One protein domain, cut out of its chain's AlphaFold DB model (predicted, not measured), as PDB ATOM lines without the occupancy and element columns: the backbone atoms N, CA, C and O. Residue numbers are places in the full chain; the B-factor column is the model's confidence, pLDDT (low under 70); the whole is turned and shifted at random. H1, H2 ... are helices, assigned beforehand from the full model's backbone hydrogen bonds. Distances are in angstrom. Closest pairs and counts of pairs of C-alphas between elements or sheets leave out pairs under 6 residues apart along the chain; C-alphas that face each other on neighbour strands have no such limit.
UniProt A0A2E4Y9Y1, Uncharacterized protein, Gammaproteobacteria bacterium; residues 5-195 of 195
ATOM      1  N   ARG A   5     -53.495  23.882   0.144       88.81
ATOM      2  CA  ARG A   5     -52.401  23.445  -0.734       88.81
ATOM      3  C   ARG A   5     -51.276  24.473  -0.848       88.81
ATOM      4  O   ARG A   5     -50.118  24.072  -0.825       88.81
ATOM      5  N   SER A   6     -51.592  25.768  -0.955       88.44
ATOM      6  CA  SER A   6     -50.563  26.810  -1.081       88.44
ATOM      7  C   SER A   6     -49.779  26.965   0.219       88.44
ATOM      8  O   SER A   6     -48.554  27.062   0.190       88.44
ATOM      9  N   VAL A   7     -50.463  26.869   1.364       90.00
ATOM     10  CA  VAL A   7     -49.823  26.852   2.688       90.00
ATOM     11  C   VAL A   7     -48.909  25.635   2.839       90.00
ATOM     12  O   VAL A   7     -47.758  25.786   3.242       90.00
ATOM     13  N   ALA A   8     -49.380  24.437   2.474       92.50
ATOM     14  CA  ALA A   8     -48.563  23.225   2.537       92.50
ATOM     15  C   ALA A   8     -47.325  23.303   1.625       92.50
ATOM     16  O   ALA A   8     -46.234  22.926   2.048       92.50
ATOM     17  N   ALA A   9     -47.474  23.836   0.407       94.25
ATOM     18  CA  ALA A   9     -46.358  24.037  -0.517       94.25
ATOM     19  C   ALA A   9     -45.325  25.031   0.038       94.25
ATOM     20  O   ALA A   9     -44.129  24.752  -0.010       94.25
ATOM     21  N   LEU A  10     -45.770  26.150   0.620       93.88
ATOM     22  CA  LEU A  10     -44.874  27.131   1.238       93.88
ATOM     23  C   LEU A  10     -44.081  26.522   2.401       93.88
ATOM     24  O   LEU A  10     -42.863  26.683   2.472       93.88
ATOM     25  N   VAL A  11     -44.758  25.786   3.288       95.12
ATOM     26  CA  VAL A  11     -44.112  25.100   4.417       95.12
ATOM     27  C   VAL A  11     -43.080  24.088   3.917       95.12
ATOM     28  O   VAL A  11     -41.951  24.092   4.405       95.12
ATOM     29  N   ALA A  12     -43.427  23.283   2.908       96.81
ATOM     30  CA  ALA A  12     -42.517  22.296   2.332       96.81
ATOM     31  C   ALA A  12     -41.259  22.943   1.726       96.81
ATOM     32  O   ALA A  12     -40.147  22.480   1.993       96.81
ATOM     33  N   VAL A  13     -41.411  24.036   0.965       97.06
ATOM     34  CA  VAL A  13     -40.276  24.787   0.402       97.06
ATOM     35  C   VAL A  13     -39.400  25.350   1.518       97.06
ATOM     36  O   VAL A  13     -38.185  25.159   1.495       97.06
ATOM     37  N   ARG A  14     -40.000  25.978   2.534       96.50
ATOM     38  CA  ARG A  14     -39.273  26.553   3.673       96.50
ATOM     39  C   ARG A  14     -38.455  25.510   4.426       96.50
ATOM     40  O   ARG A  14     -37.271  25.716   4.675       96.50
ATOM     41  N   GLU A  15     -39.067  24.383   4.777       96.94
ATOM     42  CA  GLU A  15     -38.387  23.293   5.483       96.94
ATOM     43  C   GLU A  15     -37.284  22.654   4.642       96.94
ATOM     44  O   GLU A  15     -36.290  22.163   5.179       96.94
ATOM     45  N   ARG A  16     -37.457  22.621   3.319       97.75
ATOM     46  CA  ARG A  16     -36.432  22.138   2.396       97.75
ATOM     47  C   ARG A  16     -35.252  23.101   2.341       97.75
ATOM     48  O   ARG A  16     -34.126  22.656   2.506       97.75
ATOM     49  N   VAL A  17     -35.494  24.403   2.215       97.56
ATOM     50  CA  VAL A  17     -34.426  25.413   2.229       97.56
ATOM     51  C   VAL A  17     -33.677  25.407   3.562       97.56
ATOM     52  O   VAL A  17     -32.455  25.300   3.561       97.56
ATOM     53  N   ALA A  18     -34.384  25.391   4.695       96.94
ATOM     54  CA  ALA A  18     -33.773  25.393   6.027       96.94
ATOM     55  C   ALA A  18     -32.884  24.166   6.323       96.94
ATOM     56  O   ALA A  18     -32.042  24.217   7.215       96.94
ATOM     57  N   ARG A  19     -33.063  23.052   5.599       97.50
ATOM     58  CA  ARG A  19     -32.219  21.852   5.731       97.50
ATOM     59  C   ARG A  19     -30.906  21.932   4.956       97.50
ATOM     60  O   ARG A  19     -29.986  21.188   5.278       97.50
ATOM     61  N   HIS A  20     -30.837  22.776   3.930       97.56
ATOM     62  CA  HIS A  20     -29.714  22.819   2.989       97.56
ATOM     63  C   HIS A  20     -28.998  24.173   2.956       97.56
ATOM     64  O   HIS A  20     -27.877  24.236   2.462       97.56
ATOM     65  N   VAL A  21     -29.617  25.228   3.489       96.62
ATOM     66  CA  VAL A  21     -29.031  26.562   3.650       96.62
ATOM     67  C   VAL A  21     -28.849  26.827   5.141       96.62
ATOM     68  O   VAL A  21     -29.810  26.774   5.910       96.62
ATOM     69  N   SER A  22     -27.612  27.085   5.558       93.50
ATOM     70  CA  SER A  22     -27.237  27.229   6.970       93.50
ATOM     71  C   SER A  22     -27.667  28.566   7.573       93.50
ATOM     72  O   SER A  22     -27.867  28.680   8.784       93.50
ATOM     73  N   VAL A  23     -27.821  29.585   6.728       93.31
ATOM     74  CA  VAL A  23     -28.260  30.919   7.129       93.31
ATOM     75  C   VAL A  23     -29.789  30.947   7.227       93.31
ATOM     76  O   VAL A  23     -30.461  30.564   6.269       93.31
ATOM     77  N   PRO A  24     -30.371  31.444   8.335       92.94
ATOM     78  CA  PRO A  24     -31.808  31.669   8.414       92.94
ATOM     79  C   PRO A  24     -32.275  32.642   7.326       92.94
ATOM     80  O   PRO A  24     -31.768  33.760   7.220       92.94
ATOM     81  N   VAL A  25     -33.266  32.224   6.543       93.50
ATOM     82  CA  VAL A  25     -33.868  33.027   5.474       93.50
ATOM     83  C   VAL A  25     -35.363  33.220   5.726       93.50
ATOM     84  O   VAL A  25     -35.998  32.413   6.405       93.50
ATOM     85  N   SER A  26     -35.930  34.305   5.197       93.75
ATOM     86  CA  SER A  26     -37.375  34.547   5.260       93.75
ATOM     87  C   SER A  26     -38.137  33.613   4.313       93.75
ATOM     88  O   SER A  26     -37.560  33.059   3.379       93.75
ATOM     89  N   ASP A  27     -39.453  33.485   4.499       93.69
ATOM     90  CA  ASP A  27     -40.316  32.699   3.604       93.69
ATOM     91  C   ASP A  27     -40.232  33.187   2.144       93.69
ATOM     92  O   ASP A  27     -40.181  32.378   1.217       93.69
ATOM     93  N   ALA A  28     -40.160  34.506   1.929       92.81
ATOM     94  CA  ALA A  28     -40.030  35.089   0.592       92.81
ATOM     95  C   ALA A  28     -38.692  34.720  -0.060       92.81
ATOM     96  O   ALA A  28     -38.642  34.410  -1.248       92.81
ATOM     97  N   GLU A  29     -37.618  34.711   0.726       94.50
ATOM     98  CA  GLU A  29     -36.290  34.355   0.241       94.50
ATOM     99  C   GLU A  29     -36.169  32.844  -0.009       94.50
ATOM    100  O   GLU A  29     -35.608  32.425  -1.017       94.50
ATOM    101  N   ALA A  30     -36.781  32.010   0.839       96.31
ATOM    102  CA  ALA A  30     -36.865  30.569   0.612       96.31
ATOM    103  C   ALA A  30     -37.589  30.242  -0.706       96.31
ATOM    104  O   ALA A  30     -37.137  29.380  -1.465       96.31
ATOM    105  N   LEU A  31     -38.679  30.955  -1.014       96.25
ATOM    106  CA  LEU A  31     -39.350  30.837  -2.307       96.25
ATOM    107  C   LEU A  31     -38.441  31.270  -3.456       96.25
ATOM    108  O   LEU A  31     -38.318  30.514  -4.417       96.25
ATOM    109  N   LYS A  32     -37.776  32.431  -3.360       96.50
ATOM    110  CA  LYS A  32     -36.851  32.900  -4.404       96.50
ATOM    111  C   LYS A  32     -35.761  31.873  -4.687       96.50
ATOM    112  O   LYS A  32     -35.586  31.504  -5.842       96.50
ATOM    113  N   ILE A  33     -35.109  31.335  -3.652       97.44
ATOM    114  CA  ILE A  33     -34.114  30.262  -3.792       97.44
ATOM    115  C   ILE A  33     -34.725  29.064  -4.525       97.44
ATOM    116  O   ILE A  33     -34.141  28.578  -5.492       97.44
ATOM    117  N   GLY A  34     -35.904  28.599  -4.104       97.44
ATOM    118  CA  GLY A  34     -36.565  27.444  -4.710       97.44
ATOM    119  C   GLY A  34     -36.969  27.657  -6.173       97.44
ATOM    120  O   GLY A  34     -36.786  26.756  -6.993       97.44
ATOM    121  N   PHE A  35     -37.491  28.836  -6.521       97.00
ATOM    122  CA  PHE A  35     -37.822  29.204  -7.899       97.00
ATOM    123  C   PHE A  35     -36.568  29.326  -8.758       97.00
ATOM    124  O   PHE A  35     -36.515  28.703  -9.813       97.00
ATOM    125  N   THR A  36     -35.543  30.033  -8.284       97.19
ATOM    126  CA  THR A  36     -34.264  30.175  -8.985       97.19
ATOM    127  C   THR A  36     -33.577  28.829  -9.210       97.19
ATOM    128  O   THR A  36     -33.087  28.553 -10.298       97.19
ATOM    129  N   CYS A  37     -33.570  27.939  -8.216       97.25
ATOM    130  CA  CYS A  37     -32.984  26.606  -8.375       97.25
ATOM    131  C   CYS A  37     -33.730  25.740  -9.403       97.25
ATOM    132  O   CYS A  37     -33.177  24.756  -9.890       97.25
ATOM    133  N   ALA A  38     -34.982  26.078  -9.728       96.44
ATOM    134  CA  ALA A  38     -35.765  25.377 -10.736       96.44
ATOM    135  C   ALA A  38     -35.546  25.902 -12.164       96.44
ATOM    136  O   ALA A  38     -36.020  25.255 -13.104       96.44
ATOM    137  N   THR A  39     -34.881  27.048 -12.349       94.88
ATOM    138  CA  THR A  39     -34.671  27.644 -13.673       94.88
ATOM    139  C   THR A  39     -33.384  27.174 -14.344       94.88
ATOM    140  O   THR A  39     -32.443  26.706 -13.701       94.88
ATOM    141  N   VAL A  40     -33.331  27.336 -15.664       90.88
ATOM    142  CA  VAL A  40     -32.075  27.418 -16.410       90.88
ATOM    143  C   VAL A  40     -31.250  28.590 -15.865       90.88
ATOM    144  O   VAL A  40     -31.807  29.541 -15.310       90.88
ATOM    145  N   GLU A  41     -29.923  28.484 -15.942       91.31
ATOM    146  CA  GLU A  41     -28.984  29.476 -15.385       91.31
ATOM    147  C   GLU A  41     -29.164  29.785 -13.886       91.31
ATOM    148  O   GLU A  41     -28.896  30.894 -13.417       91.31
ATOM    149  N   SER A  42     -29.577  28.783 -13.102       94.25
ATOM    150  CA  SER A  42     -29.764  28.916 -11.652       94.25
ATOM    151  C   SER A  42     -28.551  29.531 -10.944       94.25
ATOM    152  O   SER A  42     -28.724  30.362 -10.059       94.25
ATOM    153  N   ASP A  43     -27.326  29.177 -11.343       93.56
ATOM    154  CA  ASP A  43     -26.102  29.691 -10.714       93.56
ATOM    155  C   ASP A  43     -25.927  31.202 -10.910       93.56
ATOM    156  O   ASP A  43     -25.600  31.911  -9.957       93.56
ATOM    157  N   ALA A  44     -26.203  31.707 -12.115       93.62
ATOM    158  CA  ALA A  44     -26.070  33.125 -12.427       93.62
ATOM    159  C   ALA A  44     -27.160  33.957 -11.724       93.62
ATOM    160  O   ALA A  44     -26.890  35.022 -11.164       93.62
ATOM    161  N   LEU A  45     -28.383  33.427 -11.650       94.81
ATOM    162  CA  LEU A  45     -29.479  34.036 -10.890       94.81
ATOM    163  C   LEU A  45     -29.225  34.033  -9.371       94.81
ATOM    164  O   LEU A  45     -29.554  35.008  -8.684       94.81
ATOM    165  N   LEU A  46     -28.636  32.959  -8.831       95.75
ATOM    166  CA  LEU A  46     -28.229  32.891  -7.424       95.75
ATOM    167  C   LEU A  46     -27.092  33.876  -7.129       95.75
ATOM    168  O   LEU A  46     -27.110  34.507  -6.074       95.75
ATOM    169  N   GLU A  47     -26.138  34.033  -8.051       95.00
ATOM    170  CA  GLU A  47     -25.067  35.031  -7.968       95.00
ATOM    171  C   GLU A  47     -25.587  36.462  -7.948       95.00
ATOM    172  O   GLU A  47     -25.108  37.258  -7.140       95.00
ATOM    173  N   LEU A  48     -26.588  36.767  -8.770       93.12
ATOM    174  CA  LEU A  48     -27.204  38.087  -8.796       93.12
ATOM    175  C   LEU A  48     -27.960  38.408  -7.495       93.12
ATOM    176  O   LEU A  48     -27.939  39.548  -7.036       93.12
ATOM    177  N   SER A  49     -28.649  37.417  -6.921       89.06
ATOM    178  CA  SER A  49     -29.714  37.680  -5.939       89.06
ATOM    179  C   SER A  49     -29.348  37.375  -4.485       89.06
ATOM    180  O   SER A  49     -30.057  37.827  -3.591       89.06
ATOM    181  N   HIS A  50     -28.277  36.617  -4.215       93.31
ATOM    182  CA  HIS A  50     -27.998  36.106  -2.868       93.31
ATOM    183  C   HIS A  50     -26.545  36.301  -2.424       93.31
ATOM    184  O   HIS A  50     -25.608  36.390  -3.216       93.31
ATOM    185  N   SER A  51     -26.345  36.316  -1.101       93.56
ATOM    186  CA  SER A  51     -25.006  36.359  -0.506       93.56
ATOM    187  C   SER A  51     -24.164  35.140  -0.898       93.56
ATOM    188  O   SER A  51     -24.687  34.059  -1.173       93.56
ATOM    189  N   ARG A  52     -22.833  35.280  -0.843       93.94
ATOM    190  CA  ARG A  52     -21.885  34.222  -1.234       93.94
ATOM    191  C   ARG A  52     -22.133  32.876  -0.540       93.94
ATOM    192  O   ARG A  52     -21.969  31.845  -1.185       93.94
ATOM    193  N   VAL A  53     -22.490  32.886   0.748       95.25
ATOM    194  CA  VAL A  53     -22.737  31.659   1.528       95.25
ATOM    195  C   VAL A  53     -24.001  30.966   1.031       95.25
ATOM    196  O   VAL A  53     -23.932  29.820   0.597       95.25
ATOM    197  N   VAL A  54     -25.122  31.697   0.999       95.69
ATOM    198  CA  VAL A  54     -26.415  31.179   0.525       95.69
ATOM    199  C   VAL A  54     -26.303  30.678  -0.911       95.69
ATOM    200  O   VAL A  54     -26.760  29.583  -1.206       95.69
ATOM    201  N   ARG A  55     -25.635  31.433  -1.790       96.06
ATOM    202  CA  ARG A  55     -25.370  31.029  -3.175       96.06
ATOM    203  C   ARG A  55     -24.624  29.701  -3.252       96.06
ATOM    204  O   ARG A  55     -25.057  28.816  -3.974       96.06
ATOM    205  N   ALA A  56     -23.509  29.565  -2.533       96.62
ATOM    206  CA  ALA A  56     -22.691  28.356  -2.593       96.62
ATOM    207  C   ALA A  56     -23.474  27.115  -2.136       96.62
ATOM    208  O   ALA A  56     -23.424  26.074  -2.789       96.62
ATOM    209  N   GLU A  57     -24.229  27.242  -1.046       97.50
ATOM    210  CA  GLU A  57     -25.060  26.164  -0.508       97.50
ATOM    211  C   GLU A  57     -26.250  25.844  -1.423       97.50
ATOM    212  O   GLU A  57     -26.540  24.671  -1.669       97.50
ATOM    213  N   ALA A  58     -26.905  26.872  -1.967       97.12
ATOM    214  CA  ALA A  58     -28.030  26.712  -2.876       97.12
ATOM    215  C   ALA A  58     -27.606  26.059  -4.196       97.12
ATOM    216  O   ALA A  58     -28.222  25.075  -4.594       97.12
ATOM    217  N   SER A  59     -26.520  26.521  -4.823       96.56
ATOM    218  CA  SER A  59     -25.963  25.908  -6.037       96.56
ATOM    219  C   SER A  59     -25.580  24.444  -5.806       96.56
ATOM    220  O   SER A  59     -25.927  23.580  -6.611       96.56
ATOM    221  N   ALA A  60     -24.947  24.125  -4.669       97.00
ATOM    222  CA  ALA A  60     -24.583  22.747  -4.326       97.00
ATOM    223  C   ALA A  60     -25.802  21.817  -4.151       97.00
ATOM    224  O   ALA A  60     -25.681  20.604  -4.317       97.00
ATOM    225  N   ASN A  61     -26.973  22.375  -3.831       97.31
ATOM    226  CA  ASN A  61     -28.206  21.632  -3.575       97.31
ATOM    227  C   ASN A  61     -29.338  21.992  -4.555       97.31
ATOM    228  O   ASN A  61     -30.501  21.717  -4.255       97.31
ATOM    229  N   ALA A  62     -29.031  22.580  -5.719       96.56
ATOM    230  CA  ALA A  62     -30.027  23.216  -6.586       96.56
ATOM    231  C   ALA A  62     -31.166  22.265  -6.984       96.56
ATOM    232  O   ALA A  62     -32.339  22.589  -6.808       96.56
ATOM    233  N   HIS A  63     -30.842  21.041  -7.412       95.44
ATOM    234  CA  HIS A  63     -31.857  20.041  -7.765       95.44
ATOM    235  C   HIS A  63     -32.794  19.724  -6.586       95.44
ATOM    236  O   HIS A  63     -33.995  19.534  -6.775       95.44
ATOM    237  N   THR A  64     -32.268  19.644  -5.364       96.88
ATOM    238  CA  THR A  64     -33.079  19.357  -4.173       96.88
ATOM    239  C   THR A  64     -33.934  20.559  -3.789       96.88
ATOM    240  O   THR A  64     -35.070  20.392  -3.363       96.88
ATOM    241  N   LEU A  65     -33.405  21.773  -3.927       97.50
ATOM    242  CA  LEU A  65     -34.086  23.003  -3.530       97.50
ATOM    243  C   LEU A  65     -35.167  23.446  -4.522       97.50
ATOM    244  O   LEU A  65     -36.143  24.072  -4.100       97.50
ATOM    245  N   ALA A  66     -35.016  23.091  -5.800       97.69
ATOM    246  CA  ALA A  66     -35.922  23.445  -6.883       97.69
ATOM    247  C   ALA A  66     -37.397  23.179  -6.535       97.69
ATOM    248  O   ALA A  66     -37.783  22.079  -6.133       97.69
ATOM    249  N   VAL A  67     -38.247  24.190  -6.727       97.00
ATOM    250  CA  VAL A  67     -39.701  24.026  -6.588       97.00
ATOM    251  C   VAL A  67     -40.222  23.054  -7.644       97.00
ATOM    252  O   VAL A  67     -39.924  23.167  -8.841       97.00
ATOM    253  N   SER A  68     -41.026  22.091  -7.210       96.69
ATOM    254  CA  SER A  68     -41.658  21.108  -8.089       96.69
ATOM    255  C   SER A  68     -42.806  21.726  -8.904       96.69
ATOM    256  O   SER A  68     -43.361  22.758  -8.514       96.69
ATOM    257  N   PRO A  69     -43.234  21.094 -10.013       96.00
ATOM    258  CA  PRO A  69     -44.377  21.563 -10.799       96.00
ATOM    259  C   PRO A  69     -45.681  21.685 -10.004       96.00
ATOM    260  O   PRO A  69     -46.471  22.600 -10.240       96.00
ATOM    261  N   SER A  70     -45.912  20.770  -9.059       94.62
ATOM    262  CA  SER A  70     -47.082  20.791  -8.176       94.62
ATOM    263  C   SER A  70     -47.001  21.887  -7.119       94.62
ATOM    264  O   SER A  70     -48.017  22.497  -6.810       94.62
ATOM    265  N   GLU A  71     -45.811  22.163  -6.576       94.94
ATOM    266  CA  GLU A  71     -45.620  23.286  -5.648       94.94
ATOM    267  C   GLU A  71     -45.821  24.614  -6.375       94.94
ATOM    268  O   GLU A  71     -46.558  25.464  -5.893       94.94
ATOM    269  N   MET A  72     -45.242  24.768  -7.568       93.62
ATOM    270  CA  MET A  72     -45.429  25.960  -8.395       93.62
ATOM    271  C   MET A  72     -46.909  26.198  -8.727       93.62
ATOM    272  O   MET A  72     -47.384  27.325  -8.623       93.62
ATOM    273  N   ASP A  73     -47.657  25.156  -9.097       93.25
ATOM    274  CA  ASP A  73     -49.102  25.273  -9.323       93.25
ATOM    275  C   ASP A  73     -49.860  25.634  -8.040       93.25
ATOM    276  O   ASP A  73     -50.635  26.588  -8.029       93.25
ATOM    277  N   ALA A  74     -49.577  24.956  -6.925       91.88
ATOM    278  CA  ALA A  74     -50.213  25.254  -5.647       91.88
ATOM    279  C   ALA A  74     -49.967  26.704  -5.193       91.88
ATOM    280  O   ALA A  74     -50.889  27.346  -4.693       91.88
ATOM    281  N   LEU A  75     -48.754  27.223  -5.394       90.56
ATOM    282  CA  LEU A  75     -48.353  28.576  -5.007       90.56
ATOM    283  C   LEU A  75     -48.927  29.662  -5.933       90.56
ATOM    284  O   LEU A  75     -49.214  30.759  -5.460       90.56
ATOM    285  N   LEU A  76     -49.098  29.370  -7.230       88.38
ATOM    286  CA  LEU A  76     -49.482  30.360  -8.253       88.38
ATOM    287  C   LEU A  76     -50.915  30.223  -8.778       88.38
ATOM    288  O   LEU A  76     -51.351  31.041  -9.591       88.38
ATOM    289  N   SER A  77     -51.642  29.197  -8.343       84.75
ATOM    290  CA  SER A  77     -53.058  29.020  -8.658       84.75
ATOM    291  C   SER A  77     -53.917  30.134  -8.057       84.75
ATOM    292  O   SER A  77     -53.601  30.718  -7.018       84.75
ATOM    293  N   ASP A  78     -55.051  30.411  -8.700       78.06
ATOM    294  CA  ASP A  78     -55.997  31.438  -8.256       78.06
ATOM    295  C   ASP A  78     -56.520  31.164  -6.841       78.06
ATOM    296  O   ASP A  78     -56.684  32.105  -6.063       78.06
ATOM    297  N   ASP A  79     -56.694  29.891  -6.484       75.19
ATOM    298  CA  ASP A  79     -57.139  29.442  -5.159       75.19
ATOM    299  C   ASP A  79     -56.072  29.641  -4.070       75.19
ATOM    300  O   ASP A  79     -56.376  29.667  -2.872       75.19
ATOM    301  N   GLY A  80     -54.803  29.776  -4.464       68.75
ATOM    302  CA  GLY A  80     -53.680  29.963  -3.552       68.75
ATOM    303  C   GLY A  80     -53.601  31.365  -2.946       68.75
ATOM    304  O   GLY A  80     -53.042  31.517  -1.858       68.75
ATOM    305  N   LEU A  81     -54.192  32.372  -3.604       80.31
ATOM    306  CA  LEU A  81     -54.050  33.790  -3.264       80.31
ATOM    307  C   LEU A  81     -55.366  34.412  -2.779       80.31
ATOM    308  O   LEU A  81     -56.455  34.115  -3.270       80.31
ATOM    309  N   THR A  82     -55.270  35.345  -1.829       84.56
ATOM    310  CA  THR A  82     -56.411  36.199  -1.463       84.56
ATOM    311  C   THR A  82     -56.745  37.155  -2.613       84.56
ATOM    312  O   THR A  82     -55.886  37.465  -3.433       84.56
ATOM    313  N   ASN A  83     -57.977  37.674  -2.671       87.00
ATOM    314  CA  ASN A  83     -58.372  38.612  -3.735       87.00
ATOM    315  C   ASN A  83     -57.472  39.859  -3.789       87.00
ATOM    316  O   ASN A  83     -57.132  40.307  -4.878       87.00
ATOM    317  N   ALA A  84     -57.052  40.384  -2.631       88.06
ATOM    318  CA  ALA A  84     -56.155  41.537  -2.552       88.06
ATOM    319  C   ALA A  84     -54.766  41.224  -3.136       88.06
ATOM    320  O   ALA A  84     -54.294  41.957  -4.000       88.06
ATOM    321  N   ARG A  85     -54.159  40.094  -2.743       87.00
ATOM    322  CA  ARG A  85     -52.868  39.629  -3.286       87.00
ATOM    323  C   ARG A  85     -52.956  39.329  -4.779       87.00
ATOM    324  O   ARG A  85     -52.068  39.681  -5.542       87.00
ATOM    325  N   ARG A  86     -54.057  38.708  -5.214       88.25
ATOM    326  CA  ARG A  86     -54.303  38.413  -6.630       88.25
ATOM    327  C   ARG A  86     -54.360  39.696  -7.455       88.25
ATOM    328  O   ARG A  86     -53.783  39.735  -8.538       88.25
ATOM    329  N   PHE A  87     -55.045  40.721  -6.949       90.06
ATOM    330  CA  PHE A  87     -55.109  42.029  -7.590       90.06
ATOM    331  C   PHE A  87     -53.723  42.681  -7.653       90.06
ATOM    332  O   PHE A  87     -53.281  43.006  -8.749       90.06
ATOM    333  N   ALA A  88     -53.010  42.765  -6.523       91.31
ATOM    334  CA  ALA A  88     -51.662  43.336  -6.456       91.31
ATOM    335  C   ALA A  88     -50.687  42.646  -7.425       91.31
ATOM    336  O   ALA A  88     -50.086  43.314  -8.261       91.31
ATOM    337  N   LEU A  89     -50.627  41.308  -7.409       91.44
ATOM    338  CA  LEU A  89     -49.797  40.530  -8.331       91.44
ATOM    339  C   LEU A  89     -50.168  40.773  -9.797       91.44
ATOM    340  O   LEU A  89     -49.298  40.863 -10.653       91.44
ATOM    341  N   THR A  90     -51.463  40.867 -10.107       93.00
ATOM    342  CA  THR A  90     -51.911  41.134 -11.483       93.00
ATOM    343  C   THR A  90     -51.469  42.524 -11.943       93.00
ATOM    344  O   THR A  90     -51.036  42.667 -13.083       93.00
ATOM    345  N   THR A  91     -51.554  43.530 -11.068       93.31
ATOM    346  CA  THR A  91     -51.104  44.896 -11.358       93.31
ATOM    347  C   THR A  91     -49.590  44.968 -11.536       93.31
ATOM    348  O   THR A  91     -49.142  45.526 -12.531       93.31
ATOM    349  N   GLU A  92     -48.811  44.374 -10.631       93.75
ATOM    350  CA  GLU A  92     -47.344  44.371 -10.718       93.75
ATOM    351  C   GLU A  92     -46.859  43.654 -11.981       93.75
ATOM    352  O   GLU A  92     -46.073  44.214 -12.735       93.75
ATOM    353  N   LEU A  93     -47.412  42.478 -12.298       94.50
ATOM    354  CA  LEU A  93     -47.060  41.766 -13.530       94.50
ATOM    355  C   LEU A  93     -47.457  42.535 -14.793       94.50
ATOM    356  O   LEU A  93     -46.743  42.471 -15.788       94.50
ATOM    357  N   ALA A  94     -48.580  43.257 -14.781       93.19
ATOM    358  CA  ALA A  94     -48.953  44.111 -15.906       93.19
ATOM    359  C   ALA A  94     -47.978  45.289 -16.082       93.19
ATOM    360  O   ALA A  94     -47.724  45.704 -17.210       93.19
ATOM    361  N   CYS A  95     -47.420  45.814 -14.986       92.38
ATOM    362  CA  CYS A  95     -46.349  46.806 -15.035       92.38
ATOM    363  C   CYS A  95     -45.040  46.203 -15.565       92.38
ATOM    364  O   CYS A  95     -44.428  46.810 -16.440       92.38
ATOM    365  N   ASP A  96     -44.654  45.008 -15.109       91.31
ATOM    366  CA  ASP A  96     -43.470  44.292 -15.609       91.31
ATOM    367  C   ASP A  96     -43.592  44.004 -17.114       91.31
ATOM    368  O   ASP A  96     -42.624  44.095 -17.863       91.31
ATOM    369  N   GLU A  97     -44.802  43.711 -17.596       92.50
ATOM    370  CA  GLU A  97     -45.079  43.529 -19.021       92.50
ATOM    371  C   GLU A  97     -44.923  44.808 -19.852       92.50
ATOM    372  O   GLU A  97     -44.871  44.709 -21.073       92.50
ATOM    373  N   ALA A  98     -44.811  46.000 -19.264       90.50
ATOM    374  CA  ALA A  98     -44.464  47.197 -20.032       90.50
ATOM    375  C   ALA A  98     -42.983  47.216 -20.461       90.50
ATOM    376  O   ALA A  98     -42.619  47.991 -21.350       90.50
ATOM    377  N   ASP A  99     -42.137  46.375 -19.857       92.12
ATOM    378  CA  ASP A  99     -40.731  46.261 -20.218       92.12
ATOM    379  C   ASP A  99     -40.554  45.656 -21.634       92.12
ATOM    380  O   ASP A  99     -41.154  44.621 -21.958       92.12
ATOM    381  N   PRO A 100     -39.731  46.269 -22.511       92.25
ATOM    382  CA  PRO A 100     -39.536  45.777 -23.873       92.25
ATOM    383  C   PRO A 100     -38.949  44.366 -23.956       92.25
ATOM    384  O   PRO A 100     -39.298  43.617 -24.870       92.25
ATOM    385  N   GLU A 101     -38.058  43.994 -23.037       90.31
ATOM    386  CA  GLU A 101     -37.454  42.664 -23.017       90.31
ATOM    387  C   GLU A 101     -38.471  41.623 -22.551       90.31
ATOM    388  O   GLU A 101     -38.593  40.540 -23.135       90.31
ATOM    389  N   ARG A 102     -39.312  41.996 -21.581       92.19
ATOM    390  CA  ARG A 102     -40.452  41.176 -21.180       92.19
ATOM    391  C   ARG A 102     -41.426  40.933 -22.333       92.19
ATOM    392  O   ARG A 102     -41.844  39.790 -22.536       92.19
ATOM    393  N   GLN A 103     -41.743  41.956 -23.125       94.25
ATOM    394  CA  GLN A 103     -42.587  41.805 -24.318       94.25
ATOM    395  C   GLN A 103     -41.949  40.896 -25.372       94.25
ATOM    396  O   GLN A 103     -42.612  39.983 -25.866       94.25
ATOM    397  N   ARG A 104     -40.650  41.057 -25.664       92.88
ATOM    398  CA  ARG A 104     -39.929  40.176 -26.605       92.88
ATOM    399  C   ARG A 104     -39.997  38.711 -26.188       92.88
ATOM    400  O   ARG A 104     -40.245  37.844 -27.032       92.88
ATOM    401  N   GLN A 105     -39.810  38.433 -24.898       93.12
ATOM    402  CA  GLN A 105     -39.923  37.082 -24.361       93.12
ATOM    403  C   GLN A 105     -41.340  36.524 -24.552       93.12
ATOM    404  O   GLN A 105     -41.506  35.408 -25.052       93.12
ATOM    405  N   LEU A 106     -42.370  37.300 -24.199       95.44
ATOM    406  CA  LEU A 106     -43.765  36.889 -24.360       95.44
ATOM    407  C   LEU A 106     -44.146  36.673 -25.830       95.44
ATOM    408  O   LEU A 106     -44.862  35.717 -26.127       95.44
ATOM    409  N   ASP A 107     -43.620  37.472 -26.755       95.56
ATOM    410  CA  ASP A 107     -43.806  37.286 -28.197       95.56
ATOM    411  C   ASP A 107     -43.118  36.017 -28.718       95.56
ATOM    412  O   ASP A 107     -43.645  35.327 -29.598       95.56
ATOM    413  N   GLY A 108     -41.942  35.673 -28.183       95.56
ATOM    414  CA  GLY A 108     -41.282  34.390 -28.439       95.56
ATOM    415  C   GLY A 108     -42.162  33.212 -28.017       95.56
ATOM    416  O   GLY A 108     -42.459  32.331 -28.828       95.56
ATOM    417  N   ILE A 109     -42.667  33.256 -26.784       96.94
ATOM    418  CA  ILE A 109     -43.563  32.235 -26.224       96.94
ATOM    419  C   ILE A 109     -44.863  32.140 -27.032       96.94
ATOM    420  O   ILE A 109     -45.285  31.046 -27.404       96.94
ATOM    421  N   LYS A 110     -45.489  33.277 -27.354       96.69
ATOM    422  CA  LYS A 110     -46.739  33.337 -28.122       96.69
ATOM    423  C   LYS A 110     -46.587  32.729 -29.515       96.69
ATOM    424  O   LYS A 110     -47.510  32.076 -29.998       96.69
ATOM    425  N   ARG A 111     -45.427  32.911 -30.160       96.94
ATOM    426  CA  ARG A 111     -45.113  32.274 -31.450       96.94
ATOM    427  C   ARG A 111     -44.924  30.764 -31.325       96.94
ATOM    428  O   ARG A 111     -45.377  30.046 -32.212       96.94
ATOM    429  N   ALA A 112     -44.298  30.294 -30.250       97.00
ATOM    430  CA  ALA A 112     -44.116  28.866 -29.999       97.00
ATOM    431  C   ALA A 112     -45.434  28.154 -29.623       97.00
ATOM    432  O   ALA A 112     -45.645  27.014 -30.019       97.00
ATOM    433  N   LEU A 113     -46.357  28.843 -28.939       97.31
ATOM    434  CA  LEU A 113     -47.692  28.342 -28.567       97.31
ATOM    435  C   LEU A 113     -48.787  28.683 -29.591       97.31
ATOM    436  O   LEU A 113     -49.960  28.825 -29.235       97.31
ATOM    437  N   LYS A 114     -48.422  28.885 -30.860       96.31
ATOM    438  CA  LYS A 114     -49.329  29.453 -31.862       96.31
ATOM    439  C   LYS A 114     -50.633  28.667 -31.988       96.31
ATOM    440  O   LYS A 114     -51.688  29.296 -32.001       96.31
ATOM    441  N   LEU A 115     -50.577  27.341 -32.117       96.50
ATOM    442  CA  LEU A 115     -51.773  26.525 -32.346       96.50
ATOM    443  C   LEU A 115     -52.617  26.412 -31.073       96.50
ATOM    444  O   LEU A 115     -53.838  26.502 -31.124       96.50
ATOM    445  N   THR A 116     -51.977  26.295 -29.916       96.56
ATOM    446  CA  THR A 116     -52.615  26.227 -28.600       96.56
ATOM    447  C   THR A 116     -53.365  27.525 -28.318       96.56
ATOM    448  O   THR A 116     -54.494  27.493 -27.850       96.56
ATOM    449  N   LEU A 117     -52.796  28.675 -28.686       96.62
ATOM    450  CA  LEU A 117     -53.454  29.983 -28.584       96.62
ATOM    451  C   LEU A 117     -54.418  30.274 -29.755       96.62
ATOM    452  O   LEU A 117     -55.005  31.363 -29.830       96.62
ATOM    453  N   MET A 118     -54.613  29.330 -30.686       96.12
ATOM    454  CA  MET A 118     -55.759  29.358 -31.601       96.12
ATOM    455  C   MET A 118     -57.043  28.868 -30.940       96.12
ATOM    456  O   MET A 118     -58.116  29.348 -31.311       96.12
ATOM    457  N   GLU A 119     -56.930  28.013 -29.928       96.12
ATOM    458  CA  GLU A 119     -58.061  27.557 -29.134       96.12
ATOM    459  C   GLU A 119     -58.624  28.697 -28.278       96.12
ATOM    460  O   GLU A 119     -57.895  29.427 -27.599       96.12
ATOM    461  N   LYS A 120     -59.951  28.868 -28.321       95.31
ATOM    462  CA  LYS A 120     -60.632  30.024 -27.720       95.31
ATOM    463  C   LYS A 120     -60.360  30.142 -26.217       95.31
ATOM    464  O   LYS A 120     -60.045  31.231 -25.752       95.31
ATOM    465  N   ALA A 121     -60.456  29.036 -25.477       94.62
ATOM    466  CA  ALA A 121     -60.293  29.039 -24.024       94.62
ATOM    467  C   ALA A 121     -58.864  29.430 -23.607       94.62
ATOM    468  O   ALA A 121     -58.674  30.300 -22.759       94.62
ATOM    469  N   GLN A 122     -57.852  28.841 -24.245       94.81
ATOM    470  CA  GLN A 122     -56.443  29.136 -23.990       94.81
ATOM    471  C   GLN A 122     -56.089  30.565 -24.395       94.81
ATOM    472  O   GLN A 122     -55.356  31.236 -23.670       94.81
ATOM    473  N   ARG A 123     -56.638  31.062 -25.511       96.00
ATOM    474  CA  ARG A 123     -56.475  32.461 -25.916       96.00
ATOM    475  C   ARG A 123     -57.071  33.420 -24.893       96.00
ATOM    476  O   ARG A 123     -56.402  34.367 -24.503       96.00
ATOM    477  N   GLU A 124     -58.296  33.169 -24.437       95.19
ATOM    478  CA  GLU A 124     -58.948  34.000 -23.421       95.19
ATOM    479  C   GLU A 124     -58.142  34.017 -22.115       95.19
ATOM    480  O   GLU A 124     -57.905  35.093 -21.564       95.19
ATOM    481  N   LEU A 125     -57.649  32.858 -21.658       93.31
ATOM    482  CA  LEU A 125     -56.755  32.764 -20.497       93.31
ATOM    483  C   LEU A 125     -55.454  33.548 -20.704       93.31
ATOM    484  O   LEU A 125     -55.025  34.276 -19.809       93.31
ATOM    485  N   TRP A 126     -54.837  33.402 -21.877       95.38
ATOM    486  CA  TRP A 126     -53.589  34.072 -22.215       95.38
ATOM    487  C   TRP A 126     -53.753  35.585 -22.281       95.38
ATOM    488  O   TRP A 126     -52.945  36.278 -21.682       95.38
ATOM    489  N   ASP A 127     -54.760  36.104 -22.986       93.81
ATOM    490  CA  ASP A 127     -54.919  37.542 -23.238       93.81
ATOM    491  C   ASP A 127     -55.397  38.291 -21.983       93.81
ATOM    492  O   ASP A 127     -54.916  39.389 -21.690       93.81
ATOM    493  N   SER A 128     -56.292  37.688 -21.193       89.56
ATOM    494  CA  SER A 128     -56.931  38.366 -20.055       89.56
ATOM    495  C   SER A 128     -56.109  38.384 -18.764       89.56
ATOM    496  O   SER A 128     -56.427  39.162 -17.864       89.56
ATOM    497  N   ASN A 129     -55.071  37.546 -18.636       91.31
ATOM    498  CA  ASN A 129     -54.443  37.297 -17.339       91.31
ATOM    499  C   ASN A 129     -52.897  37.340 -17.380       91.31
ATOM    500  O   ASN A 129     -52.261  36.332 -17.708       91.31
ATOM    501  N   PRO A 130     -52.266  38.453 -16.941       93.88
ATOM    502  CA  PRO A 130     -50.812  38.553 -16.763       93.88
ATOM    503  C   PRO A 130     -50.213  37.424 -15.912       93.88
ATOM    504  O   PRO A 130     -49.094  36.977 -16.151       93.88
ATOM    505  N   ARG A 131     -50.968  36.883 -14.944       93.06
ATOM    506  CA  ARG A 131     -50.495  35.767 -14.108       93.06
ATOM    507  C   ARG A 131     -50.351  34.476 -14.906       93.06
ATOM    508  O   ARG A 131     -49.415  33.723 -14.655       93.06
ATOM    509  N   VAL A 132     -51.225  34.218 -15.881       94.56
ATOM    510  CA  VAL A 132     -51.082  33.057 -16.779       94.56
ATOM    511  C   VAL A 132     -49.802  33.201 -17.599       94.56
ATOM    512  O   VAL A 132     -48.995  32.274 -17.632       94.56
ATOM    513  N   ARG A 133     -49.553  34.385 -18.168       96.12
ATOM    514  CA  ARG A 133     -48.325  34.677 -18.924       96.12
ATOM    515  C   ARG A 133     -47.068  34.557 -18.060       96.12
ATOM    516  O   ARG A 133     -46.090  33.950 -18.489       96.12
ATOM    517  N   ALA A 134     -47.110  35.028 -16.814       95.31
ATOM    518  CA  ALA A 134     -46.037  34.843 -15.838       95.31
ATOM    519  C   ALA A 134     -45.763  33.365 -15.530       95.31
ATOM    520  O   ALA A 134     -44.610  32.937 -15.579       95.31
ATOM    521  N   ARG A 135     -46.808  32.566 -15.278       95.12
ATOM    522  CA  ARG A 135     -46.686  31.119 -15.036       95.12
ATOM    523  C   ARG A 135     -46.100  30.386 -16.238       95.12
ATOM    524  O   ARG A 135     -45.243  29.528 -16.052       95.12
ATOM    525  N   VAL A 136     -46.532  30.736 -17.450       96.69
ATOM    526  CA  VAL A 136     -45.984  30.172 -18.689       96.69
ATOM    527  C   VAL A 136     -44.519  30.570 -18.857       96.69
ATOM    528  O   VAL A 136     -43.692  29.699 -19.092       96.69
ATOM    529  N   ALA A 137     -44.168  31.843 -18.676       96.12
ATOM    530  CA  ALA A 137     -42.780  32.289 -18.783       96.12
ATOM    531  C   ALA A 137     -41.869  31.579 -17.771       96.12
ATOM    532  O   ALA A 137     -40.821  31.062 -18.149       96.12
ATOM    533  N   LEU A 138     -42.301  31.468 -16.511       95.94
ATOM    534  CA  LEU A 138     -41.582  30.694 -15.503       95.94
ATOM    535  C   LEU A 138     -41.471  29.219 -15.896       95.94
ATOM    536  O   LEU A 138     -40.416  28.641 -15.687       95.94
ATOM    537  N   ALA A 139     -42.515  28.617 -16.479       96.12
ATOM    538  CA  ALA A 139     -42.476  27.235 -16.952       96.12
ATOM    539  C   ALA A 139     -41.423  27.029 -18.051       96.12
ATOM    540  O   ALA A 139     -40.691  26.047 -17.987       96.12
ATOM    541  N   ILE A 140     -41.317  27.952 -19.011       95.38
ATOM    542  CA  ILE A 140     -40.320  27.908 -20.095       95.38
ATOM    543  C   ILE A 140     -38.898  28.018 -19.553       95.38
ATOM    544  O   ILE A 140     -38.025  27.273 -19.990       95.38
ATOM    545  N   LEU A 141     -38.693  28.881 -18.557       95.00
ATOM    546  CA  LEU A 141     -37.408  29.039 -17.882       95.00
ATOM    547  C   LEU A 141     -37.023  27.829 -17.028       95.00
ATOM    548  O   LEU A 141     -35.900  27.791 -16.545       95.00
ATOM    549  N   ARG A 142     -37.907  26.851 -16.788       94.31
ATOM    550  CA  ARG A 142     -37.549  25.694 -15.960       94.31
ATOM    551  C   ARG A 142     -36.520  24.815 -16.649       94.31
ATOM    552  O   ARG A 142     -36.634  24.535 -17.841       94.31
ATOM    553  N   LYS A 143     -35.598  24.283 -15.849       91.94
ATOM    554  CA  LYS A 143     -34.676  23.229 -16.274       91.94
ATOM    555  C   LYS A 143     -35.424  21.923 -16.558       91.94
ATOM    556  O   LYS A 143     -35.272  21.340 -17.623       91.94
ATOM    557  N   ASP A 144     -36.311  21.538 -15.638       92.06
ATOM    558  CA  ASP A 144     -37.024  20.260 -15.674       92.06
ATOM    559  C   ASP A 144     -38.550  20.426 -15.586       92.06
ATOM    560  O   ASP A 144     -39.086  21.360 -14.972       92.06
ATOM    561  N   CYS A 145     -39.267  19.458 -16.169       94.12
ATOM    562  CA  CYS A 145     -40.728  19.329 -16.112       94.12
ATOM    563  C   CYS A 145     -41.517  20.555 -16.625       94.12
ATOM    564  O   CYS A 145     -42.657  20.779 -16.207       94.12
ATOM    565  N   HIS A 146     -40.946  21.331 -17.551       94.62
ATOM    566  CA  HIS A 146     -41.576  22.531 -18.115       94.62
ATOM    567  C   HIS A 146     -42.965  22.238 -18.721       94.62
ATOM    568  O   HIS A 146     -43.911  22.982 -18.464       94.62
ATOM    569  N   VAL A 147     -43.137  21.111 -19.429       95.88
ATOM    570  CA  VAL A 147     -44.427  20.699 -20.023       95.88
ATOM    571  C   VAL A 147     -45.526  20.551 -18.972       95.88
ATOM    572  O   VAL A 147     -46.662  20.959 -19.205       95.88
ATOM    573  N   GLN A 148     -45.213  19.983 -17.803       96.06
ATOM    574  CA  GLN A 148     -46.197  19.833 -16.734       96.06
ATOM    575  C   GLN A 148     -46.634  21.203 -16.199       96.06
ATOM    576  O   GLN A 148     -47.828  21.439 -16.029       96.06
ATOM    577  N   CYS A 149     -45.691  22.128 -16.003       96.06
ATOM    578  CA  CYS A 149     -46.006  23.494 -15.580       96.06
ATOM    579  C   CYS A 149     -46.817  24.265 -16.630       96.06
ATOM    580  O   CYS A 149     -47.749  24.981 -16.266       96.06
ATOM    581  N   LEU A 150     -46.515  24.084 -17.922       95.94
ATOM    582  CA  LEU A 150     -47.314  24.650 -19.012       95.94
ATOM    583  C   LEU A 150     -48.749  24.134 -18.963       95.94
ATOM    584  O   LEU A 150     -49.685  24.925 -19.053       95.94
ATOM    585  N   LYS A 151     -48.923  22.828 -18.737       95.56
ATOM    586  CA  LYS A 151     -50.251  22.229 -18.613       95.56
ATOM    587  C   LYS A 151     -51.021  22.736 -17.398       95.56
ATOM    588  O   LYS A 151     -52.216  22.982 -17.492       95.56
ATOM    589  N   HIS A 152     -50.351  22.953 -16.270       94.12
ATOM    590  CA  HIS A 152     -50.980  23.580 -15.107       94.12
ATOM    591  C   HIS A 152     -51.418  25.033 -15.387       94.12
ATOM    592  O   HIS A 152     -52.419  25.490 -14.838       94.12
ATOM    593  N   ALA A 153     -50.684  25.765 -16.232       93.81
ATOM    594  CA  ALA A 153     -50.977  27.166 -16.543       93.81
ATOM    595  C   ALA A 153     -52.056  27.352 -17.624       93.81
ATOM    596  O   ALA A 153     -52.886  28.249 -17.495       93.81
ATOM    597  N   LEU A 154     -52.033  26.535 -18.683       94.06
ATOM    598  CA  LEU A 154     -52.874  26.693 -19.878       94.06
ATOM    599  C   LEU A 154     -53.888  25.559 -20.085       94.06
ATOM    600  O   LEU A 154     -54.743  25.664 -20.960       94.06
ATOM    601  N   GLY A 155     -53.811  24.480 -19.308       92.81
ATOM    602  CA  GLY A 155     -54.571  23.260 -19.563       92.81
ATOM    603  C   GLY A 155     -53.910  22.396 -20.637       92.81
ATOM    604  O   GLY A 155     -52.704  22.160 -20.617       92.81
ATOM    605  N   GLU A 156     -54.689  21.866 -21.573       92.88
ATOM    606  CA  GLU A 156     -54.126  21.058 -22.655       92.88
ATOM    607  C   GLU A 156     -53.307  21.923 -23.627       92.88
ATOM    608  O   GLU A 156     -53.760  22.980 -24.071       92.88
ATOM    609  N   VAL A 157     -52.095  21.454 -23.948       94.56
ATOM    610  CA  VAL A 157     -51.164  22.081 -24.897       94.56
ATOM    611  C   VAL A 157     -50.987  21.139 -26.079       94.56
ATOM    612  O   VAL A 157     -50.719  19.948 -25.885       94.56
ATOM    613  N   LEU A 158     -51.125  21.665 -27.294       93.56
ATOM    614  CA  LEU A 158     -51.065  20.859 -28.508       93.56
ATOM    615  C   LEU A 158     -49.655  20.304 -28.735       93.56
ATOM    616  O   LEU A 158     -48.658  21.014 -28.607       93.56
ATOM    617  N   GLY A 159     -49.573  19.032 -29.136       92.06
ATOM    618  CA  GLY A 159     -48.296  18.334 -29.322       92.06
ATOM    619  C   GLY A 159     -47.351  19.015 -30.318       92.06
ATOM    620  O   GLY A 159     -46.146  19.051 -30.087       92.06
ATOM    621  N   SER A 160     -47.891  19.613 -31.383       92.12
ATOM    622  CA  SER A 160     -47.102  20.364 -32.368       92.12
ATOM    623  C   SER A 160     -46.415  21.595 -31.766       92.12
ATOM    624  O   SER A 160     -45.269  21.876 -32.104       92.12
ATOM    625  N   ASP A 161     -47.076  22.294 -30.842       96.50
ATOM    626  CA  ASP A 161     -46.488  23.454 -30.166       96.50
ATOM    627  C   ASP A 161     -45.458  23.036 -29.117       96.50
ATOM    628  O   ASP A 161     -44.477  23.744 -28.923       96.50
ATOM    629  N   LEU A 162     -45.614  21.868 -28.475       94.62
ATOM    630  CA  LEU A 162     -44.602  21.357 -27.540       94.62
ATOM    631  C   LEU A 162     -43.230  21.219 -28.207       94.62
ATOM    632  O   LEU A 162     -42.213  21.470 -27.566       94.62
ATOM    633  N   ARG A 163     -43.196  20.874 -29.500       94.50
ATOM    634  CA  ARG A 163     -41.941  20.836 -30.255       94.50
ATOM    635  C   ARG A 163     -41.330  22.230 -30.418       94.50
ATOM    636  O   ARG A 163     -40.142  22.389 -30.173       94.50
ATOM    637  N   LEU A 164     -42.139  23.226 -30.780       95.81
ATOM    638  CA  LEU A 164     -41.689  24.614 -30.939       95.81
ATOM    639  C   LEU A 164     -41.257  25.242 -29.609       95.81
ATOM    640  O   LEU A 164     -40.350  26.070 -29.577       95.81
ATOM    641  N   ILE A 165     -41.902  24.848 -28.513       96.06
ATOM    642  CA  ILE A 165     -41.508  25.224 -27.157       96.06
ATOM    643  C   ILE A 165     -40.128  24.668 -26.826       96.06
ATOM    644  O   ILE A 165     -39.308  25.396 -26.275       96.06
ATOM    645  N   GLU A 166     -39.857  23.413 -27.175       94.12
ATOM    646  CA  GLU A 166     -38.536  22.838 -26.946       94.12
ATOM    647  C   GLU A 166     -37.470  23.539 -27.794       94.12
ATOM    648  O   GLU A 166     -36.427  23.908 -27.265       94.12
ATOM    649  N   ASP A 167     -37.762  23.843 -29.063       94.62
ATOM    650  CA  ASP A 167     -36.847  24.610 -29.919       94.62
ATOM    651  C   ASP A 167     -36.575  26.024 -29.342       94.62
ATOM    652  O   ASP A 167     -35.435  26.503 -29.352       94.62
ATOM    653  N   LEU A 168     -37.598  26.684 -28.774       94.31
ATOM    654  CA  LEU A 168     -37.451  27.961 -28.062       94.31
ATOM    655  C   LEU A 168     -36.573  27.818 -26.812       94.31
ATOM    656  O   LEU A 168     -35.738  28.688 -26.558       94.31
ATOM    657  N   ARG A 169     -36.745  26.744 -26.033       93.81
ATOM    658  CA  ARG A 169     -35.942  26.481 -24.831       93.81
ATOM    659  C   ARG A 169     -34.483  26.214 -25.183       93.81
ATOM    660  O   ARG A 169     -33.626  26.868 -24.604       93.81
ATOM    661  N   CYS A 170     -34.203  25.375 -26.181       91.12
ATOM    662  CA  CYS A 170     -32.835  25.153 -26.659       91.12
ATOM    663  C   CYS A 170     -32.178  26.465 -27.107       91.12
ATOM    664  O   CYS A 170     -31.074  26.777 -26.685       91.12
ATOM    665  N   THR A 171     -32.898  27.293 -27.874       90.62
ATOM    666  CA  THR A 171     -32.397  28.617 -28.285       90.62
ATOM    667  C   THR A 171     -32.106  29.519 -27.081       90.62
ATOM    668  O   THR A 171     -31.140  30.276 -27.085       90.62
ATOM    669  N   THR A 172     -32.949  29.447 -26.051       87.50
ATOM    670  CA  THR A 172     -32.798  30.223 -24.814       87.50
ATOM    671  C   THR A 172     -31.582  29.763 -24.006       87.50
ATOM    672  O   THR A 172     -30.869  30.593 -23.463       87.50
ATOM    673  N   GLU A 173     -31.323  28.458 -23.949       86.06
ATOM    674  CA  GLU A 173     -30.141  27.889 -23.290       86.06
ATOM    675  C   GLU A 173     -28.843  28.215 -24.053       86.06
ATOM    676  O   GLU A 173     -27.820  28.478 -23.424       86.06
ATOM    677  N   ASP A 174     -28.888  28.255 -25.389       88.38
ATOM    678  CA  ASP A 174     -27.726  28.560 -26.237       88.38
ATOM    679  C   ASP A 174     -27.340  30.049 -26.220       88.38
ATOM    680  O   ASP A 174     -26.156  30.393 -26.221       88.38
ATOM    681  N   LEU A 175     -28.330  30.948 -26.248       87.25
ATOM    682  CA  LEU A 175     -28.111  32.402 -26.250       87.25
ATOM    683  C   LEU A 175     -27.972  32.989 -24.842       87.25
ATOM    684  O   LEU A 175     -27.439  34.090 -24.686       87.25
ATOM    685  N   GLY A 176     -28.457  32.254 -23.848       86.19
ATOM    686  CA  GLY A 176     -28.635  32.694 -22.480       86.19
ATOM    687  C   GLY A 176     -29.938  33.468 -22.248       86.19
ATOM    688  O   GLY A 176     -30.578  33.969 -23.180       86.19
ATOM    689  N   ILE A 177     -30.342  33.565 -20.982       88.56
ATOM    690  CA  ILE A 177     -31.497  34.362 -20.548       88.56
ATOM    691  C   ILE A 177     -31.080  35.771 -20.127       88.56
ATOM    692  O   ILE A 177     -29.989  35.999 -19.607       88.56
ATOM    693  N   ASP A 178     -32.001  36.728 -20.245       90.75
ATOM    694  CA  ASP A 178     -31.877  37.971 -19.489       90.75
ATOM    695  C   ASP A 178     -32.117  37.674 -17.997       90.75
ATOM    696  O   ASP A 178     -33.254  37.548 -17.524       90.75
ATOM    697  N   ILE A 179     -31.014  37.529 -17.260       91.75
ATOM    698  CA  ILE A 179     -30.993  37.204 -15.829       91.75
ATOM    699  C   ILE A 179     -31.704  38.291 -15.008       91.75
ATOM    700  O   ILE A 179     -32.356  37.969 -14.013       91.75
ATOM    701  N   MET A 180     -31.640  39.563 -15.418       92.56
ATOM    702  CA  MET A 180     -32.297  40.661 -14.700       92.56
ATOM    703  C   MET A 180     -33.816  40.557 -14.824       92.56
ATOM    704  O   MET A 180     -34.523  40.635 -13.818       92.56
ATOM    705  N   ASN A 181     -34.316  40.311 -16.037       91.94
ATOM    706  CA  ASN A 181     -35.742  40.112 -16.295       91.94
ATOM    707  C   ASN A 181     -36.271  38.850 -15.586       91.94
ATOM    708  O   ASN A 181     -37.319  38.875 -14.935       91.94
ATOM    709  N   ALA A 182     -35.520  37.745 -15.635       93.69
ATOM    710  CA  ALA A 182     -35.889  36.517 -14.934       93.69
ATOM    711  C   ALA A 182     -35.912  36.698 -13.404       93.69
ATOM    712  O   ALA A 182     -36.863  36.261 -12.749       93.69
ATOM    713  N   ALA A 183     -34.916  37.381 -12.830       94.19
ATOM    714  CA  ALA A 183     -34.873  37.685 -11.402       94.19
ATOM    715  C   ALA A 183     -36.023  38.609 -10.973       94.19
ATOM    716  O   ALA A 183     -36.641  38.366  -9.932       94.19
ATOM    717  N   ALA A 184     -36.351  39.623 -11.782       93.75
ATOM    718  CA  ALA A 184     -37.487  40.508 -11.544       93.75
ATOM    719  C   ALA A 184     -38.800  39.715 -11.494       93.75
ATOM    720  O   ALA A 184     -39.503  39.770 -10.486       93.75
ATOM    721  N   LEU A 185     -39.063  38.873 -12.501       94.94
ATOM    722  CA  LEU A 185     -40.250  38.017 -12.545       94.94
ATOM    723  C   LEU A 185     -40.364  37.103 -11.315       94.94
ATOM    724  O   LEU A 185     -41.434  37.004 -10.710       94.94
ATOM    725  N   ILE A 186     -39.271  36.425 -10.941       95.19
ATOM    726  CA  ILE A 186     -39.242  35.557  -9.755       95.19
ATOM    727  C   ILE A 186     -39.543  36.377  -8.498       95.19
ATOM    728  O   ILE A 186     -40.335  35.945  -7.659       95.19
ATOM    729  N   SER A 187     -38.954  37.566  -8.372       93.81
ATOM    730  CA  SER A 187     -39.158  38.436  -7.217       93.81
ATOM    731  C   SER A 187     -40.603  38.932  -7.111       93.81
ATOM    732  O   SER A 187     -41.184  38.807  -6.030       93.81
ATOM    733  N   THR A 188     -41.196  39.418  -8.209       93.25
ATOM    734  CA  THR A 188     -42.602  39.858  -8.279       93.25
ATOM    735  C   THR A 188     -43.553  38.733  -7.876       93.25
ATOM    736  O   THR A 188     -44.497  38.922  -7.115       93.25
ATOM    737  N   VAL A 189     -43.286  37.514  -8.342       92.00
ATOM    738  CA  VAL A 189     -44.121  36.359  -8.012       92.00
ATOM    739  C   VAL A 189     -43.970  35.941  -6.543       92.00
ATOM    740  O   VAL A 189     -44.967  35.660  -5.876       92.00
ATOM    741  N   CYS A 190     -42.745  35.915  -6.011       91.69
ATOM    742  CA  CYS A 190     -42.487  35.465  -4.641       91.69
ATOM    743  C   CYS A 190     -42.982  36.454  -3.574       91.69
ATOM    744  O   CYS A 190     -43.456  36.018  -2.521       91.69
ATOM    745  N   SER A 191     -42.907  37.766  -3.827       86.94
ATOM    746  CA  SER A 191     -43.346  38.794  -2.872       86.94
ATOM    747  C   SER A 191     -44.837  38.666  -2.536       86.94
ATOM    748  O   SER A 191     -45.223  38.769  -1.371       86.94
ATOM    749  N   GLN A 192     -45.672  38.351  -3.528       83.88
ATOM    750  CA  GLN A 192     -47.131  38.310  -3.385       83.88
ATOM    751  C   GLN A 192     -47.664  37.012  -2.763       83.88
ATOM    752  O   GLN A 192     -48.809  36.960  -2.305       83.88
ATOM    753  N   ILE A 193     -46.850  35.954  -2.710       80.12
ATOM    754  CA  ILE A 193     -47.224  34.697  -2.043       80.12
ATOM    755  C   ILE A 193     -47.194  34.868  -0.518       80.12
ATOM    756  O   ILE A 193     -48.064  34.346   0.186       80.12
ATOM    757  N   VAL A 194     -46.211  35.613  -0.007       76.12
ATOM    758  CA  VAL A 194     -45.924  35.715   1.433       76.12
ATOM    759  C   VAL A 194     -46.587  36.941   2.081       76.12
ATOM    760  O   VAL A 194     -46.957  36.852   3.250       76.12
ATOM    761  N   SER A 195     -46.805  38.028   1.326       59.88
ATOM    762  CA  SER A 195     -47.337  39.327   1.807       59.88
ATOM    763  C   SER A 195     -48.798  39.296   2.215       59.88
ATOM    764  O   SER A 195     -49.150  39.293   3.411       59.88
TER     765      SER A 195
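What this domain is: This is residues 5 to 195 of the 195 residues of an uncharacterized protein of Gammaproteobacteria bacterium (UniProt A0A2E4Y9Y1). Look for two groups of mostly crossed helices joined into one body: H1, H3, H5 and H13 pack round H2, with H4 beside H3, while H8 and H11 pack on H10, with H9 at the corner where it leads into H10 and H12 crossing H8 with its residues 161 to 168. H6 joins the groups from H1 to H11, and the side-by-side pair H7 and H13 joins them from H10 to H2. The 191 printed residues hold thirteen named helices, H1 to H13 in chain order, and no named strand; the class is all helix. The whole is compact, with a radius of gyration of the C-alphas of 15.8 A and spans of 48 by 39 by 28 A.

Where its parts are: Find C-alpha 159 at (-48.296, 18.334, -29.322); from there H12, the longest helix, runs 24.8 A to residue 175. H13, residues 179 to 194, covers 22.9 A and ends at C-alpha 194, (-45.924, 35.715, 1.433). H1, residues 5 to 20, begins at (-52.401, 23.445, -0.734) and covers 23.0 A. Look next for H7, residues 83 to 96, 19.9 A, and H8, residues 100 to 112, 18.6 A. The shorter helices are H2 (27 to 37), H3 (42 to 49), H4 (52 to 60), H5 (62 to 65), H6 (69 to 76), H9 (120 to 128), H10 (130 to 140) and H11 (146 to 154).

How they stand to each other: Start at H12: its residues 161 to 168 alone touch H8, closest at the C-alphas of Leu 164 and Ala 112, 5.0 A. H10 and H11 form a helical hairpin at a shallow tilt of 14 degrees, closest at Ala 139 and His 146, C-alphas 4.9 A apart. H9 and H10 touch only at the corner, and only just, with 3 pairs of C-alphas within 8 A. H7 touches H13, opposite ways at a shallow tilt of 11 degrees, with the C-alphas of Arg 85 and Gln 192 closest at 5.9 A. The hub, H2, touches H1, H3, H4, H5 and H13; its closest C-alphas to H13 are Ala 28 and Cys 190, 5.8 A. H6 touches H1 at Ser 6 and Ala 74, closest C-alphas 4.8 A. Every O i to N i+4 pair is within hydrogen-bond range in H2, H3, H4 and H6 to H11; H1 has 11 of 12, H12 11 of 13 and H13 9 of 12, and H5 is too short for such a pair.

The domain as a whole: Ser 22 and Lys 120 have the C-alphas farthest apart, 48.2 A. The printed part has no cut and ends at residue 195, the chain's last. No link is long. Residues 80 and 195 have pLDDT under 70; the mean of the printed part is 93.1.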